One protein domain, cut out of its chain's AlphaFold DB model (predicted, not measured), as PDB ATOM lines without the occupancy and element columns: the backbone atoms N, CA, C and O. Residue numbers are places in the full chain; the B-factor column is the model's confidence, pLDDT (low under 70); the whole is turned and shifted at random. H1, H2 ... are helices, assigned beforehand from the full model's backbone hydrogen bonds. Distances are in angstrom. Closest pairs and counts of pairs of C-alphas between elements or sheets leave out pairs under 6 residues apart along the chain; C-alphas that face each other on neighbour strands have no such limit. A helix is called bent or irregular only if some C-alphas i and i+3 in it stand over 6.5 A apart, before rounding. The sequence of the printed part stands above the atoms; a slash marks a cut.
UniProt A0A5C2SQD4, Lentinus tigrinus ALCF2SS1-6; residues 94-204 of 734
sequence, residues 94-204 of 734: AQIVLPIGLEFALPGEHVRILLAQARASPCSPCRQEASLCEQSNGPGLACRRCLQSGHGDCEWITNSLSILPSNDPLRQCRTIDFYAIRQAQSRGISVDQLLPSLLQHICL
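This is residues 94 to 204 of the 734 residues of a protein of Lentinus tigrinus ALCF2SS1-6 (UniProt A0A5C2SQD4). Seven mostly short helices stand round a middle made of loop, where the long link from H2 to H3, residues 129 to 143, runs in from the outside. H1 crosses H4, and a separate chain of contacts leads from H2 through H3 and H6 to H7, the longest helix, which joins on by residues 191 to 194 alone. The printed part has 111 residues with seven named helices, H1 to H7 in order, and no named strand; the class is all helix. It is compact, with a radius of gyration of the C-alphas of 13.7 A and spans of 38 by 38 by 24 A.

Residues 94 to 107 hold no named element and come before H1, residues 108 to 118. H1 touches H4, residues 155 to 163, at a steep tilt of 41 degrees, opposite ways; their closest C-alphas, of Ala 118 and Asn 159, are 5.5 A apart. H2, residues 124 to 128, only just touches H3, residues 144 to 149, with 3 pairs of C-alphas within 8 A, the closest those of Pro 125 and Cys 146 at 7.2 A. H2 is close to H4 but not clearly touching, with the closest C-alphas, of Ser 124 and Glu 155, 6.8 A apart. H5, residues 169 to 172, is close to H4 but not clearly touching; the closest C-alphas, of Leu 161 and Arg 171, are 5.8 A apart. H6, residues 178 to 185, only just touches H3, about perpendicular at 81 degrees, with 3 pairs of C-alphas within 8 A; the closest, of Gln 148 and Arg 182, are 7.2 A apart. H7, residues 191 to 204, touches H6 with residues 191 to 194 alone, at a steep tilt of 56 degrees, opposite ways; the closest C-alphas, of Gln 185 and Val 191, are 6.7 A apart. H1 and H7 are apart, and H3 and H7 only just, at 8.0 A. Each O i to N i+4 pair is within hydrogen-bond range in H1, H2, H3 and H6, against 4 of 5 in H4 and 7 of 10 in H7; H5 is too short for such a pair.

H1 begins at C-alpha 108 (31.356, 27.775, 42.469) and measures 15.4 A from first to last C-alpha. H4 measures 12.7 A and H6 10.6 A. H7 measures 20.6 A and ends at C-alpha 204 (20.753, 8.944, 50.681); it is irregular, but only just, with C-alphas 193 and 196 6.6 A apart.

The two C-alphas farthest apart, of Ala 130 and Leu 204, are 39.6 A apart. The printed part has no cut. The link from H2 to H3 is long, with 15 residues; the other links are tight. The mean pLDDT of the printed part is 75.5, and residues 100 to 106, 137 to 139, 170 and 172 to 204 are under 70.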
ATOM      1  N   ALA A  94      32.417  28.995  32.234       84.75
ATOM      2  CA  ALA A  94      30.966  29.037  32.059       84.75
ATOM      3  C   ALA A  94      30.390  27.778  31.379       84.75
ATOM      4  O   ALA A  94      29.227  27.447  31.592       84.75
ATOM      5  N   GLN A  95      31.191  27.066  30.580       84.56
ATOM      6  CA  GLN A  95      30.806  25.813  29.920       84.56
ATOM      7  C   GLN A  95      31.010  24.581  30.814       84.56
ATOM      8  O   GLN A  95      30.491  23.510  30.499       84.56
ATOM      9  N   ILE A  96      31.738  24.705  31.931       84.88
ATOM     10  CA  ILE A  96      31.959  23.588  32.851       84.88
ATOM     11  C   ILE A  96      30.677  23.286  33.635       84.88
ATOM     12  O   ILE A  96      30.345  23.934  34.626       84.88
ATOM     13  N   VAL A  97      30.012  22.203  33.243       82.50
ATOM     14  CA  VAL A  97      28.995  21.530  34.064       82.50
ATOM     15  C   VAL A  97      29.648  20.927  35.317       82.50
ATOM     16  O   VAL A  97      30.487  20.022  35.223       82.50
ATOM     17  N   LEU A  98      29.281  21.431  36.497       80.12
ATOM     18  CA  LEU A  98      29.763  20.892  37.767       80.12
ATOM     19  C   LEU A  98      29.122  19.519  38.040       80.12
ATOM     20  O   LEU A  98      27.920  19.350  37.832       80.12
ATOM     21  N   PRO A  99      29.893  18.523  38.516       73.31
ATOM     22  CA  PRO A  99      29.330  17.272  39.001       73.31
ATOM     23  C   PRO A  99      28.278  17.526  40.086       73.31
ATOM     24  O   PRO A  99      28.508  18.318  41.002       73.31
ATOM     25  N   ILE A 100      27.150  16.815  40.024       60.16
ATOM     26  CA  ILE A 100      26.116  16.859  41.068       60.16
ATOM     27  C   ILE A 100      26.771  16.568  42.431       60.16
ATOM     28  O   ILE A 100      27.408  15.528  42.603       60.16
ATOM     29  N   GLY A 101      26.622  17.490  43.386       59.75
ATOM     30  CA  GLY A 101      27.207  17.402  44.731       59.75
ATOM     31  C   GLY A 101      28.474  18.239  44.948       59.75
ATOM     32  O   GLY A 101      28.815  18.518  46.094       59.75
ATOM     33  N   LEU A 102      29.134  18.697  43.880       66.69
ATOM     34  CA  LEU A 102      30.335  19.542  43.964       66.69
ATOM     35  C   LEU A 102      29.996  21.028  44.173       66.69
ATOM     36  O   LEU A 102      30.819  21.786  44.677       66.69
ATOM     37  N   GLU A 103      28.758  21.423  43.860       60.78
ATOM     38  CA  GLU A 103      28.222  22.775  44.089       60.78
ATOM     39  C   GLU A 103      28.156  23.163  45.574       60.78
ATOM     40  O   GLU A 103      28.156  24.345  45.899       60.78
ATOM     41  N   PHE A 104      28.142  22.182  46.484       57.47
ATOM     42  CA  PHE A 104      28.009  22.418  47.924       57.47
ATOM     43  C   PHE A 104      29.350  22.586  48.657       57.47
ATOM     44  O   PHE A 104      29.354  22.997  49.815       57.47
ATOM     45  N   ALA A 105      30.481  22.238  48.029       58.69
ATOM     46  CA  ALA A 105      31.761  22.091  48.732       58.69
ATOM     47  C   ALA A 105      32.666  23.334  48.677       58.69
ATOM     48  O   ALA A 105      33.503  23.517  49.560       58.69
ATOM     49  N   LEU A 106      32.532  24.181  47.653       66.38
ATOM     50  CA  LEU A 106      33.418  25.320  47.393       66.38
ATOM     51  C   LEU A 106      32.653  26.424  46.633       66.38
ATOM     52  O   LEU A 106      31.726  26.103  45.887       66.38
ATOM     53  N   PRO A 107      33.033  27.714  46.762       71.81
ATOM     54  CA  PRO A 107      32.435  28.793  45.975       71.81
ATOM     55  C   PRO A 107      32.603  28.510  44.473       71.81
ATOM     56  O   PRO A 107      33.715  28.297  43.982       71.81
ATOM     57  N   GLY A 108      31.474  28.465  43.759       78.44
ATOM     58  CA  GLY A 108      31.356  27.775  42.469       78.44
ATOM     59  C   GLY A 108      32.295  28.260  41.361       78.44
ATOM     60  O   GLY A 108      32.702  27.456  40.525       78.44
ATOM     61  N   GLU A 109      32.689  29.534  41.361       85.31
ATOM     62  CA  GLU A 109      33.469  30.108  40.257       85.31
ATOM     63  C   GLU A 109      34.935  29.651  40.256       85.31
ATOM     64  O   GLU A 109      35.474  29.270  39.217       85.31
ATOM     65  N   HIS A 110      35.578  29.587  41.427       85.62
ATOM     66  CA  HIS A 110      36.983  29.178  41.514       85.62
ATOM     67  C   HIS A 110      37.170  27.708  41.110       85.62
ATOM     68  O   HIS A 110      38.104  27.355  40.391       85.62
ATOM     69  N   VAL A 111      36.225  26.844  41.492       87.19
ATOM     70  CA  VAL A 111      36.236  25.430  41.097       87.19
ATOM     71  C   VAL A 111      36.015  25.259  39.602       87.19
ATOM     72  O   VAL A 111      36.672  24.421  38.986       87.19
ATOM     73  N   ARG A 112      35.125  26.052  38.996       86.75
ATOM     74  CA  ARG A 112      34.904  26.029  37.544       86.75
ATOM     75  C   ARG A 112      36.161  26.428  36.778       86.75
ATOM     76  O   ARG A 112      36.482  25.770  35.793       86.75
ATOM     77  N   ILE A 113      36.909  27.420  37.262       90.12
ATOM     78  CA  ILE A 113      38.198  27.829  36.681       90.12
ATOM     79  C   ILE A 113      39.228  26.694  36.773       90.12
ATOM     80  O   ILE A 113      39.826  26.328  35.759       90.12
ATOM     81  N   LEU A 114      39.389  26.081  37.949       90.25
ATOM     82  CA  LEU A 114      40.333  24.974  38.145       90.25
ATOM     83  C   LEU A 114      39.956  23.738  37.315       90.25
ATOM     84  O   LEU A 114      40.822  23.091  36.726       90.25
ATOM     85  N   LEU A 115      38.664  23.416  37.214       89.44
ATOM     86  CA  LEU A 115      38.182  22.316  36.378       89.44
ATOM     87  C   LEU A 115      38.344  22.611  34.882       89.44
ATOM     88  O   LEU A 115      38.711  21.703  34.136       89.44
ATOM     89  N   ALA A 116      38.125  23.853  34.443       90.12
ATOM     90  CA  ALA A 116      38.396  24.275  33.069       90.12
ATOM     91  C   ALA A 116      39.883  24.113  32.723       90.12
ATOM     92  O   ALA A 116      40.218  23.566  31.674       90.12
ATOM     93  N   GLN A 117      40.782  24.487  33.639       91.25
ATOM     94  CA  GLN A 117      42.226  24.282  33.488       91.25
ATOM     95  C   GLN A 117      42.602  22.793  33.463       91.25
ATOM     96  O   GLN A 117      43.343  22.359  32.583       91.25
ATOM     97  N   ALA A 118      42.052  21.978  34.368       90.69
ATOM     98  CA  ALA A 118      42.289  20.530  34.402       90.69
ATOM     99  C   ALA A 118      41.800  19.796  33.143       90.69
ATOM    100  O   ALA A 118      42.300  18.711  32.828       90.69
ATOM    101  N   ARG A 119      40.829  20.384  32.436       92.81
ATOM    102  CA  ARG A 119      40.226  19.869  31.201       92.81
ATOM    103  C   ARG A 119      40.654  20.656  29.963       92.81
ATOM    104  O   ARG A 119      40.058  20.484  28.905       92.81
ATOM    105  N   ALA A 120      41.696  21.483  30.068       90.44
ATOM    106  CA  ALA A 120      42.157  22.328  28.970       90.44
ATOM    107  C   ALA A 120      42.691  21.523  27.773       90.44
ATOM    108  O   ALA A 120      42.732  22.045  26.665       90.44
ATOM    109  N   SER A 121      43.062  20.253  27.970       91.88
ATOM    110  CA  SER A 121      43.511  19.347  26.913       91.88
ATOM    111  C   SER A 121      42.692  18.052  26.861       91.88
ATOM    112  O   SER A 121      42.184  17.592  27.893       91.88
ATOM    113  N   PRO A 122      42.590  17.413  25.678       94.56
ATOM    114  CA  PRO A 122      41.993  16.088  25.577       94.56
ATOM    115  C   PRO A 122      42.838  15.092  26.375       94.56
ATOM    116  O   PRO A 122      44.067  15.176  26.355       94.56
ATOM    117  N   CYS A 123      42.186  14.162  27.071       95.81
ATOM    118  CA  CYS A 123      42.884  13.121  27.814       95.81
ATOM    119  C   CYS A 123      43.638  12.175  26.867       95.81
ATOM    120  O   CYS A 123      43.214  11.948  25.727       95.81
ATOM    121  N   SER A 124      44.734  11.593  27.354       94.50
ATOM    122  CA  SER A 124      45.574  10.661  26.590       94.50
ATOM    123  C   SER A 124      44.809   9.569  25.821       94.50
ATOM    124  O   SER A 124      45.079   9.432  24.625       94.50
ATOM    125  N   PRO A 125      43.821   8.848  26.398       94.00
ATOM    126  CA  PRO A 125      43.072   7.835  25.648       94.00
ATOM    127  C   PRO A 125      42.324   8.416  24.441       94.00
ATOM    128  O   PRO A 125      42.386   7.880  23.337       94.00
ATOM    129  N   CYS A 126      41.668   9.566  24.613       95.19
ATOM    130  CA  CYS A 126      40.963  10.215  23.513       95.19
ATOM    131  C   CYS A 126      41.921  10.775  22.460       95.19
ATOM    132  O   CYS A 126      41.628  10.670  21.269       95.19
ATOM    133  N   ARG A 127      43.075  11.311  22.880       95.31
ATOM    134  CA  ARG A 127      44.125  11.788  21.970       95.31
ATOM    135  C   ARG A 127      44.695  10.649  21.119       95.31
ATOM    136  O   ARG A 127      44.862  10.839  19.919       95.31
ATOM    137  N   GLN A 128      44.959   9.482  21.710       93.00
ATOM    138  CA  GLN A 128      45.453   8.298  20.987       93.00
ATOM    139  C   GLN A 128      44.454   7.807  19.934       93.00
ATOM    140  O   GLN A 128      44.850   7.397  18.848       93.00
ATOM    141  N   GLU A 129      43.159   7.898  20.231       92.94
ATOM    142  CA  GLU A 129      42.082   7.526  19.309       92.94
ATOM    143  C   GLU A 129      41.707   8.643  18.313       92.94
ATOM    144  O   GLU A 129      40.700   8.511  17.615       92.94
ATOM    145  N   ALA A 130      42.464   9.751  18.264       92.62
ATOM    146  CA  ALA A 130      42.157  10.944  17.466       92.62
ATOM    147  C   ALA A 130      40.706  11.436  17.657       92.62
ATOM    148  O   ALA A 130      40.016  11.830  16.718       92.62
ATOM    149  N   SER A 131      40.230  11.383  18.899       91.69
ATOM    150  CA  SER A 131      38.847  11.661  19.268       91.69
ATOM    151  C   SER A 131      38.720  12.848  20.210       91.69
ATOM    152  O   SER A 131      39.588  13.102  21.047       91.69
ATOM    153  N   LEU A 132      37.608  13.573  20.094       90.69
ATOM    154  CA  LEU A 132      37.315  14.715  20.952       90.69
ATOM    155  C   LEU A 132      36.867  14.243  22.342       90.69
ATOM    156  O   LEU A 132      36.051  13.328  22.481       90.69
ATOM    157  N   CYS A 133      37.404  14.874  23.386       94.06
ATOM    158  CA  CYS A 133      36.889  14.702  24.739       94.06
ATOM    159  C   CYS A 133      35.627  15.539  24.919       94.06
ATOM    160  O   CYS A 133      35.699  16.761  24.985       94.06
ATOM    161  N   GLU A 134      34.487  14.876  25.068       91.88
ATOM    162  CA  GLU A 134      33.241  15.529  25.462       91.88
ATOM    163  C   GLU A 134      33.081  15.517  26.985       91.88
ATOM    164  O   GLU A 134      33.384  14.520  27.654       91.88
ATOM    165  N   GLN A 135      32.562  16.614  27.533       86.62
ATOM    166  CA  GLN A 135      32.116  16.654  28.918       86.62
ATOM    167  C   GLN A 135      30.921  15.720  29.108       86.62
ATOM    168  O   GLN A 135      29.967  15.743  28.336       86.62
ATOM    169  N   SER A 136      30.978  14.854  30.121       82.56
ATOM    170  CA  SER A 136      29.789  14.110  30.527       82.56
ATOM    171  C   SER A 136      28.849  15.056  31.266       82.56
ATOM    172  O   SER A 136      29.292  15.732  32.192       82.56
ATOM    173  N   ASN A 137      27.562  15.048  30.922       63.81
ATOM    174  CA  ASN A 137      26.540  15.835  31.624       63.81
ATOM    175  C   ASN A 137      26.228  15.291  33.034       63.81
ATOM    176  O   ASN A 137      25.441  15.874  33.771       63.81
ATOM    177  N   GLY A 138      26.830  14.160  33.414       68.12
ATOM    178  CA  GLY A 138      26.715  13.570  34.744       68.12
ATOM    179  C   GLY A 138      27.879  13.929  35.680       68.12
ATOM    180  O   GLY A 138      28.860  14.539  35.258       68.12
ATOM    181  N   PRO A 139      27.843  13.457  36.940       61.84
ATOM    182  CA  PRO A 139      28.921  13.594  37.927       61.84
ATOM    183  C   PRO A 139      30.245  12.882  37.573       61.84
ATOM    184  O   PRO A 139      31.094  12.663  38.436       61.84
ATOM    185  N   GLY A 140      30.433  12.490  36.313       72.06
ATOM    186  CA  GLY A 140      31.643  11.848  35.839       72.06
ATOM    187  C   GLY A 140      32.832  12.797  35.930       72.06
ATOM    188  O   GLY A 140      32.867  13.853  35.304       72.06
ATOM    189  N   LEU A 141      33.850  12.388  36.684       86.31
ATOM    190  CA  LEU A 141      35.167  13.025  36.637       86.31
ATOM    191  C   LEU A 141      35.919  12.662  35.337       86.31
ATOM    192  O   LEU A 141      36.941  13.262  35.031       86.31
ATOM    193  N   ALA A 142      35.405  11.697  34.564       89.94
ATOM    194  CA  ALA A 142      35.935  11.253  33.277       89.94
ATOM    195  C   ALA A 142      35.272  11.987  32.106       89.94
ATOM    196  O   ALA A 142      34.109  12.376  32.199       89.94
ATOM    197  N   CYS A 143      35.956  12.092  30.963       94.75
ATOM    198  CA  CYS A 143      35.280  12.498  29.731       94.75
ATOM    199  C   CYS A 143      34.260  11.429  29.300       94.75
ATOM    200  O   CYS A 143      34.425  10.232  29.571       94.75
ATOM    201  N   ARG A 144      33.208  11.853  28.592       92.31
ATOM    202  CA  ARG A 144      32.094  10.999  28.155       92.31
ATOM    203  C   ARG A 144      32.578   9.761  27.405       92.31
ATOM    204  O   ARG A 144      32.109   8.658  27.665       92.31
ATOM    205  N   ARG A 145      33.561   9.930  26.520       92.31
ATOM    206  CA  ARG A 145      34.118   8.836  25.722       92.31
ATOM    207  C   ARG A 145      34.898   7.837  26.566       92.31
ATOM    208  O   ARG A 145      34.654   6.647  26.439       92.31
ATOM    209  N   CYS A 146      35.774   8.283  27.466       93.31
ATOM    210  CA  CYS A 146      36.465   7.364  28.375       93.31
ATOM    211  C   CYS A 146      35.480   6.602  29.266       93.31
ATOM    212  O   CYS A 146      35.675   5.416  29.517       93.31
ATOM    213  N   LEU A 147      34.388   7.249  29.682       89.44
ATOM    214  CA  LEU A 147      33.328   6.604  30.451       89.44
ATOM    215  C   LEU A 147      32.610   5.509  29.639       89.44
ATOM    216  O   LEU A 147      32.405   4.410  30.149       89.44
ATOM    217  N   GLN A 148      32.281   5.778  28.371       89.50
ATOM    218  CA  GLN A 148      31.654   4.812  27.457       89.50
ATOM    219  C   GLN A 148      32.607   3.662  27.089       89.50
ATOM    220  O   GLN A 148      32.254   2.483  27.180       89.50
ATOM    221  N   SER A 149      33.845   3.999  26.733       88.44
ATOM    222  CA  SER A 149      34.899   3.050  26.375       88.44
ATOM    223  C   SER A 149      35.454   2.298  27.581       88.44
ATOM    224  O   SER A 149      36.145   1.303  27.398       88.44
ATOM    225  N   GLY A 150      35.109   2.682  28.815       88.25
ATOM    226  CA  GLY A 150      35.601   2.056  30.046       88.25
ATOM    227  C   GLY A 150      37.106   2.229  30.264       88.25
ATOM    228  O   GLY A 150      37.739   1.338  30.829       88.25
ATOM    229  N   HIS A 151      37.671   3.345  29.798       89.62
ATOM    230  CA  HIS A 151      39.064   3.720  30.034       89.62
ATOM    231  C   HIS A 151      39.202   4.226  31.474       89.62
ATOM    232  O   HIS A 151      38.684   5.289  31.828       89.62
ATOM    233  N   GLY A 152      39.850   3.430  32.327       84.88
ATOM    234  CA  GLY A 152      40.018   3.727  33.756       84.88
ATOM    235  C   GLY A 152      41.081   4.788  34.063       84.88
ATOM    236  O   GLY A 152      41.182   5.242  35.198       84.88
ATOM    237  N   ASP A 153      41.857   5.188  33.062       87.88
ATOM    238  CA  ASP A 153      43.015   6.083  33.110       87.88
ATOM    239  C   ASP A 153      42.728   7.457  32.483       87.88
ATOM    240  O   ASP A 153      43.628   8.168  32.038       87.88
ATOM    241  N   CYS A 154      41.457   7.867  32.453       94.25
ATOM    242  CA  CYS A 154      41.080   9.185  31.963       94.25
ATOM    243  C   CYS A 154      41.741  10.286  32.811       94.25
ATOM    244  O   CYS A 154      41.387  10.485  33.971       94.25
ATOM    245  N   GLU A 155      42.661  11.048  32.214       93.88
ATOM    246  CA  GLU A 155      43.401  12.126  32.891       93.88
ATOM    247  C   GLU A 155      42.492  13.194  33.505       93.88
ATOM    248  O   GLU A 155      42.839  13.786  34.525       93.88
ATOM    249  N   TRP A 156      41.294  13.400  32.950       94.00
ATOM    250  CA  TRP A 156      40.303  14.291  33.551       94.00
ATOM    251  C   TRP A 156      39.898  13.840  34.956       94.00
ATOM    252  O   TRP A 156      39.685  14.697  35.811       94.00
ATOM    253  N   ILE A 157      39.857  12.527  35.227       91.00
ATOM    254  CA  ILE A 157      39.559  11.993  36.563       91.00
ATOM    255  C   ILE A 157      40.683  12.383  37.514       91.00
ATOM    256  O   ILE A 157      40.435  12.988  38.554       91.00
ATOM    257  N   THR A 158      41.921  12.063  37.138       89.25
ATOM    258  CA  THR A 158      43.112  12.303  37.958       89.25
ATOM    259  C   THR A 158      43.283  13.788  38.265       89.25
ATOM    260  O   THR A 158      43.445  14.164  39.428       89.25
ATOM    261  N   ASN A 159      43.165  14.641  37.245       90.56
ATOM    262  CA  ASN A 159      43.323  16.083  37.393       90.56
ATOM    263  C   ASN A 159      42.174  16.687  38.214       90.56
ATOM    264  O   ASN A 159      42.433  17.473  39.122       90.56
ATOM    265  N   SER A 160      40.921  16.265  37.992       89.38
ATOM    266  CA  SER A 160      39.778  16.762  38.777       89.38
ATOM    267  C   SER A 160      39.865  16.340  40.250       89.38
ATOM    268  O   SER A 160      39.581  17.137  41.137       89.38
ATOM    269  N   LEU A 161      40.313  15.112  40.541       87.88
ATOM    270  CA  LEU A 161      40.515  14.632  41.916       87.88
ATOM    271  C   LEU A 161      41.655  15.346  42.649       87.88
ATOM    272  O   LEU A 161      41.627  15.425  43.878       87.88
ATOM    273  N   SER A 162      42.652  15.849  41.919       88.38
ATOM    274  CA  SER A 162      43.759  16.610  42.508       88.38
ATOM    275  C   SER A 162      43.333  17.990  43.022       88.38
ATOM    276  O   SER A 162      43.948  18.499  43.955       88.38
ATOM    277  N   ILE A 163      42.254  18.548  42.459       88.56
ATOM    278  CA  ILE A 163      41.683  19.849  42.838       88.56
ATOM    279  C   ILE A 163      40.843  19.743  44.120       88.56
ATOM    280  O   ILE A 163      40.721  20.711  44.867       88.56
ATOM    281  N   LEU A 164      40.273  18.568  44.404       84.38
ATOM    282  CA  LEU A 164      39.404  18.382  45.564       84.38
ATOM    283  C   LEU A 164      40.194  18.317  46.886       84.38
ATOM    284  O   LEU A 164      41.251  17.667  46.946       84.38
ATOM    285  N   PRO A 165      39.661  18.897  47.982       81.81
ATOM    286  CA  PRO A 165      40.233  18.756  49.317       81.81
ATOM    287  C   PRO A 165      40.493  17.285  49.677       81.81
ATOM    288  O   PRO A 165      39.761  16.383  49.267       81.81
ATOM    289  N   SER A 166      41.524  17.014  50.479       78.25
ATOM    290  CA  SER A 166      41.871  15.648  50.922       78.25
ATOM    291  C   SER A 166      40.719  14.922  51.632       78.25
ATOM    292  O   SER A 166      40.642  13.694  51.583       78.25
ATOM    293  N   ASN A 167      39.807  15.682  52.241       78.75
ATOM    294  CA  ASN A 167      38.656  15.178  52.985       78.75
ATOM    295  C   ASN A 167      37.377  15.041  52.137       78.75
ATOM    296  O   ASN A 167      36.349  14.638  52.676       78.75
ATOM    297  N   ASP A 168      37.420  15.355  50.837       81.00
ATOM    298  CA  ASP A 168      36.237  15.308  49.976       81.00
ATOM    299  C   ASP A 168      35.759  13.852  49.746       81.00
ATOM    300  O   ASP A 168      36.561  12.987  49.361       81.00
ATOM    301  N   PRO A 169      34.462  13.541  49.952       70.06
ATOM    302  CA  PRO A 169      33.908  12.204  49.745       70.06
ATOM    303  C   PRO A 169      34.135  11.641  48.336       70.06
ATOM    304  O   PRO A 169      34.298  10.427  48.187       70.06
ATOM    305  N   LEU A 170      34.179  12.492  47.305       69.69
ATOM    306  CA  LEU A 170      34.437  12.084  45.923       69.69
ATOM    307  C   LEU A 170      35.889  11.634  45.734       69.69
ATOM    308  O   LEU A 170      36.141  10.679  45.003       69.69
ATOM    309  N   ARG A 171      36.839  12.228  46.468       75.44
ATOM    310  CA  ARG A 171      38.248  11.795  46.487       75.44
ATOM    311  C   ARG A 171      38.443  10.441  47.171       75.44
ATOM    312  O   ARG A 171      39.381   9.703  46.854       75.44
ATOM    313  N   GLN A 172      37.540  10.090  48.081       68.19
ATOM    314  CA  GLN A 172      37.519   8.796  48.763       68.19
ATOM    315  C   GLN A 172      36.760   7.720  47.965       68.19
ATOM    316  O   GLN A 172      36.992   6.525  48.163       68.19
ATOM    317  N   CYS A 173      35.890   8.117  47.030       56.16
ATOM    318  CA  CYS A 173      35.113   7.211  46.188       56.16
ATOM    319  C   CYS A 173      35.924   6.777  44.952       56.16
ATOM    320  O   CYS A 173      35.780   7.315  43.860       56.16
ATOM    321  N   ARG A 174      36.822   5.799  45.121       50.22
ATOM    322  CA  ARG A 174      37.763   5.371  44.063       50.22
ATOM    323  C   ARG A 174      37.193   4.410  43.012       50.22
ATOM    324  O   ARG A 174      37.925   4.002  42.116       50.22
ATOM    325  N   THR A 175      35.928   4.014  43.104       54.28
ATOM    326  CA  THR A 175      35.361   2.966  42.240       54.28
ATOM    327  C   THR A 175      34.094   3.441  41.549       54.28
ATOM    328  O   THR A 175      33.002   3.348  42.104       54.28
ATOM    329  N   ILE A 176      34.252   3.910  40.311       56.56
ATOM    330  CA  ILE A 176      33.159   3.988  39.341       56.56
ATOM    331  C   ILE A 176      32.976   2.575  38.771       56.56
ATOM    332  O   ILE A 176      33.912   2.001  38.214       56.56
ATOM    333  N   ASP A 177      31.791   1.988  38.935       60.59
ATOM    334  CA  ASP A 177      31.477   0.666  38.385       60.59
ATOM    335  C   ASP A 177      31.181   0.771  36.877       60.59
ATOM    336  O   ASP A 177      30.035   0.890  36.434       60.59
ATOM    337  N   PHE A 178      32.243   0.736  36.069       55.47
ATOM    338  CA  PHE A 178      32.159   0.768  34.604       55.47
ATOM    339  C   PHE A 178      31.346  -0.403  34.020       55.47
ATOM    340  O   PHE A 178      30.816  -0.297  32.913       55.47
ATOM    341  N   TYR A 179      31.217  -1.518  34.750       54.12
ATOM    342  CA  TYR A 179      30.430  -2.667  34.310       54.12
ATOM    343  C   TYR A 179      28.929  -2.389  34.427       54.12
ATOM    344  O   TYR A 179      28.187  -2.657  33.479       54.12
ATOM    345  N   ALA A 180      28.492  -1.794  35.540       60.59
ATOM    346  CA  ALA A 180      27.105  -1.372  35.729       60.59
ATOM    347  C   ALA A 180      26.668  -0.343  34.670       60.59
ATOM    348  O   ALA A 180      25.573  -0.456  34.114       60.59
ATOM    349  N   ILE A 181      27.550   0.603  34.320       54.16
ATOM    350  CA  ILE A 181      27.292   1.611  33.278       54.16
ATOM    351  C   ILE A 181      27.122   0.945  31.905       54.16
ATOM    352  O   ILE A 181      26.103   1.157  31.248       54.16
ATOM    353  N   ARG A 182      28.051   0.070  31.490       58.34
ATOM    354  CA  ARG A 182      27.943  -0.652  30.206       58.34
ATOM    355  C   ARG A 182      26.713  -1.557  30.138       58.34
ATOM    356  O   ARG A 182      26.070  -1.655  29.094       58.34
ATOM    357  N   GLN A 183      26.362  -2.216  31.242       61.59
ATOM    358  CA  GLN A 183      25.168  -3.055  31.306       61.59
ATOM    359  C   GLN A 183      23.892  -2.228  31.112       61.59
ATOM    360  O   GLN A 183      22.973  -2.668  30.423       61.59
ATOM    361  N   ALA A 184      23.828  -1.030  31.676       62.00
ATOM    362  CA  ALA A 184      22.671  -0.168  31.516       62.00
ATOM    363  C   ALA A 184      22.597   0.481  30.119       62.00
ATOM    364  O   ALA A 184      21.511   0.548  29.546       62.00
ATOM    365  N   GLN A 185      23.736   0.814  29.502       60.31
ATOM    366  CA  GLN A 185      23.783   1.212  28.088       60.31
ATOM    367  C   GLN A 185      23.295   0.102  27.152       60.31
ATOM    368  O   GLN A 185      22.556   0.369  26.210       60.31
ATOM    369  N   SER A 186      23.637  -1.163  27.438       58.97
ATOM    370  CA  SER A 186      23.131  -2.306  26.660       58.97
ATOM    371  C   SER A 186      21.608  -2.487  26.757       58.97
ATOM    372  O   SER A 186      21.025  -3.212  25.958       58.97
ATOM    373  N   ARG A 187      20.960  -1.807  27.712       66.62
ATOM    374  CA  ARG A 187      19.500  -1.739  27.873       66.62
ATOM    375  C   ARG A 187      18.889  -0.469  27.260       66.62
ATOM    376  O   ARG A 187      17.730  -0.182  27.527       66.62
ATOM    377  N   GLY A 188      19.657   0.294  26.479       67.00
ATOM    378  CA  GLY A 188      19.203   1.531  25.836       67.00
ATOM    379  C   GLY A 188      19.115   2.743  26.768       67.00
ATOM    380  O   GLY A 188      18.616   3.785  26.357       67.00
ATOM    381  N   ILE A 189      19.598   2.635  28.010       67.06
ATOM    382  CA  ILE A 189      19.563   3.741  28.970       67.06
ATOM    383  C   ILE A 189      20.774   4.642  28.715       67.06
ATOM    384  O   ILE A 189      21.919   4.176  28.734       67.06
ATOM    385  N   SER A 190      20.540   5.932  28.467       62.97
ATOM    386  CA  SER A 190      21.636   6.874  28.234       62.97
ATOM    387  C   SER A 190      22.456   7.064  29.515       62.97
ATOM    388  O   SER A 190      21.927   7.099  30.627       62.97
ATOM    389  N   VAL A 191      23.780   7.185  29.369       54.28
ATOM    390  CA  VAL A 191      24.710   7.393  30.501       54.28
ATOM    391  C   VAL A 191      24.321   8.627  31.322       54.28
ATOM    392  O   VAL A 191      24.477   8.635  32.542       54.28
ATOM    393  N   ASP A 192      23.739   9.619  30.649       49.53
ATOM    394  CA  ASP A 192      23.273  10.878  31.220       49.53
ATOM    395  C   ASP A 192      22.080  10.687  32.193       49.53
ATOM    396  O   ASP A 192      21.926  11.466  33.129       49.53
ATOM    397  N   GLN A 193      21.288   9.611  32.059       53.28
ATOM    398  CA  GLN A 193      20.142   9.298  32.938       53.28
ATOM    399  C   GLN A 193      20.489   8.380  34.129       53.28
ATOM    400  O   GLN A 193      19.794   8.364  35.148       53.28
ATOM    401  N   LEU A 194      21.562   7.594  34.024       53.62
ATOM    402  CA  LEU A 194      21.925   6.569  35.017       53.62
ATOM    403  C   LEU A 194      22.625   7.124  36.249       53.62
ATOM    404  O   LEU A 194      22.440   6.633  37.364       53.62
ATOM    405  N   LEU A 195      23.478   8.114  36.025       52.91
ATOM    406  CA  LEU A 195      24.453   8.555  37.008       52.91
ATOM    407  C   LEU A 195      23.836   9.371  38.167       52.91
ATOM    408  O   LEU A 195      24.246   9.138  39.306       52.91
ATOM    409  N   PRO A 196      22.811  10.224  37.948       48.62
ATOM    410  CA  PRO A 196      22.079  10.875  39.040       48.62
ATOM    411  C   PRO A 196      21.345   9.867  39.943       48.62
ATOM    412  O   PRO A 196      21.423   9.960  41.165       48.62
ATOM    413  N   SER A 197      20.716   8.846  39.352       46.62
ATOM    414  CA  SER A 197      19.915   7.836  40.063       46.62
ATOM    415  C   SER A 197      20.766   6.913  40.952       46.62
ATOM    416  O   SER A 197      20.393   6.591  42.080       46.62
ATOM    417  N   LEU A 198      21.951   6.518  40.468       49.97
ATOM    418  CA  LEU A 198      22.912   5.691  41.209       49.97
ATOM    419  C   LEU A 198      23.524   6.436  42.405       49.97
ATOM    420  O   LEU A 198      23.703   5.849  43.472       49.97
ATOM    421  N   LEU A 199      23.809   7.732  42.255       47.78
ATOM    422  CA  LEU A 199      24.381   8.553  43.323       47.78
ATOM    423  C   LEU A 199      23.335   9.069  44.311       47.78
ATOM    424  O   LEU A 199      23.650   9.145  45.491       47.78
ATOM    425  N   GLN A 200      22.089   9.319  43.897       46.62
ATOM    426  CA  GLN A 200      20.999   9.619  44.833       46.62
ATOM    427  C   GLN A 200      20.798   8.460  45.822       46.62
ATOM    428  O   GLN A 200      20.653   8.694  47.017       46.62
ATOM    429  N   HIS A 201      20.920   7.209  45.364       41.31
ATOM    430  CA  HIS A 201      20.907   6.034  46.243       41.31
ATOM    431  C   HIS A 201      22.140   5.939  47.162       41.31
ATOM    432  O   HIS A 201      22.004   5.599  48.334       41.31
ATOM    433  N   ILE A 202      23.341   6.269  46.674       43.59
ATOM    434  CA  ILE A 202      24.582   6.208  47.472       43.59
ATOM    435  C   ILE A 202      24.670   7.361  48.492       43.59
ATOM    436  O   ILE A 202      25.148   7.156  49.611       43.59
ATOM    437  N   CYS A 203      24.188   8.556  48.141       40.00
ATOM    438  CA  CYS A 203      24.157   9.729  49.014       40.00
ATOM    439  C   CYS A 203      23.038   9.639  50.061       40.00
ATOM    440  O   CYS A 203      23.308   9.915  51.228       40.00
ATOM    441  N   LEU A 204      21.833   9.169  49.704       41.25
ATOM    442  CA  LEU A 204      20.753   8.944  50.681       41.25
ATOM    443  C   LEU A 204      21.143   7.882  51.722       41.25
ATOM    444  O   LEU A 204      20.938   8.096  52.913       41.25
TER     445      LEU A 204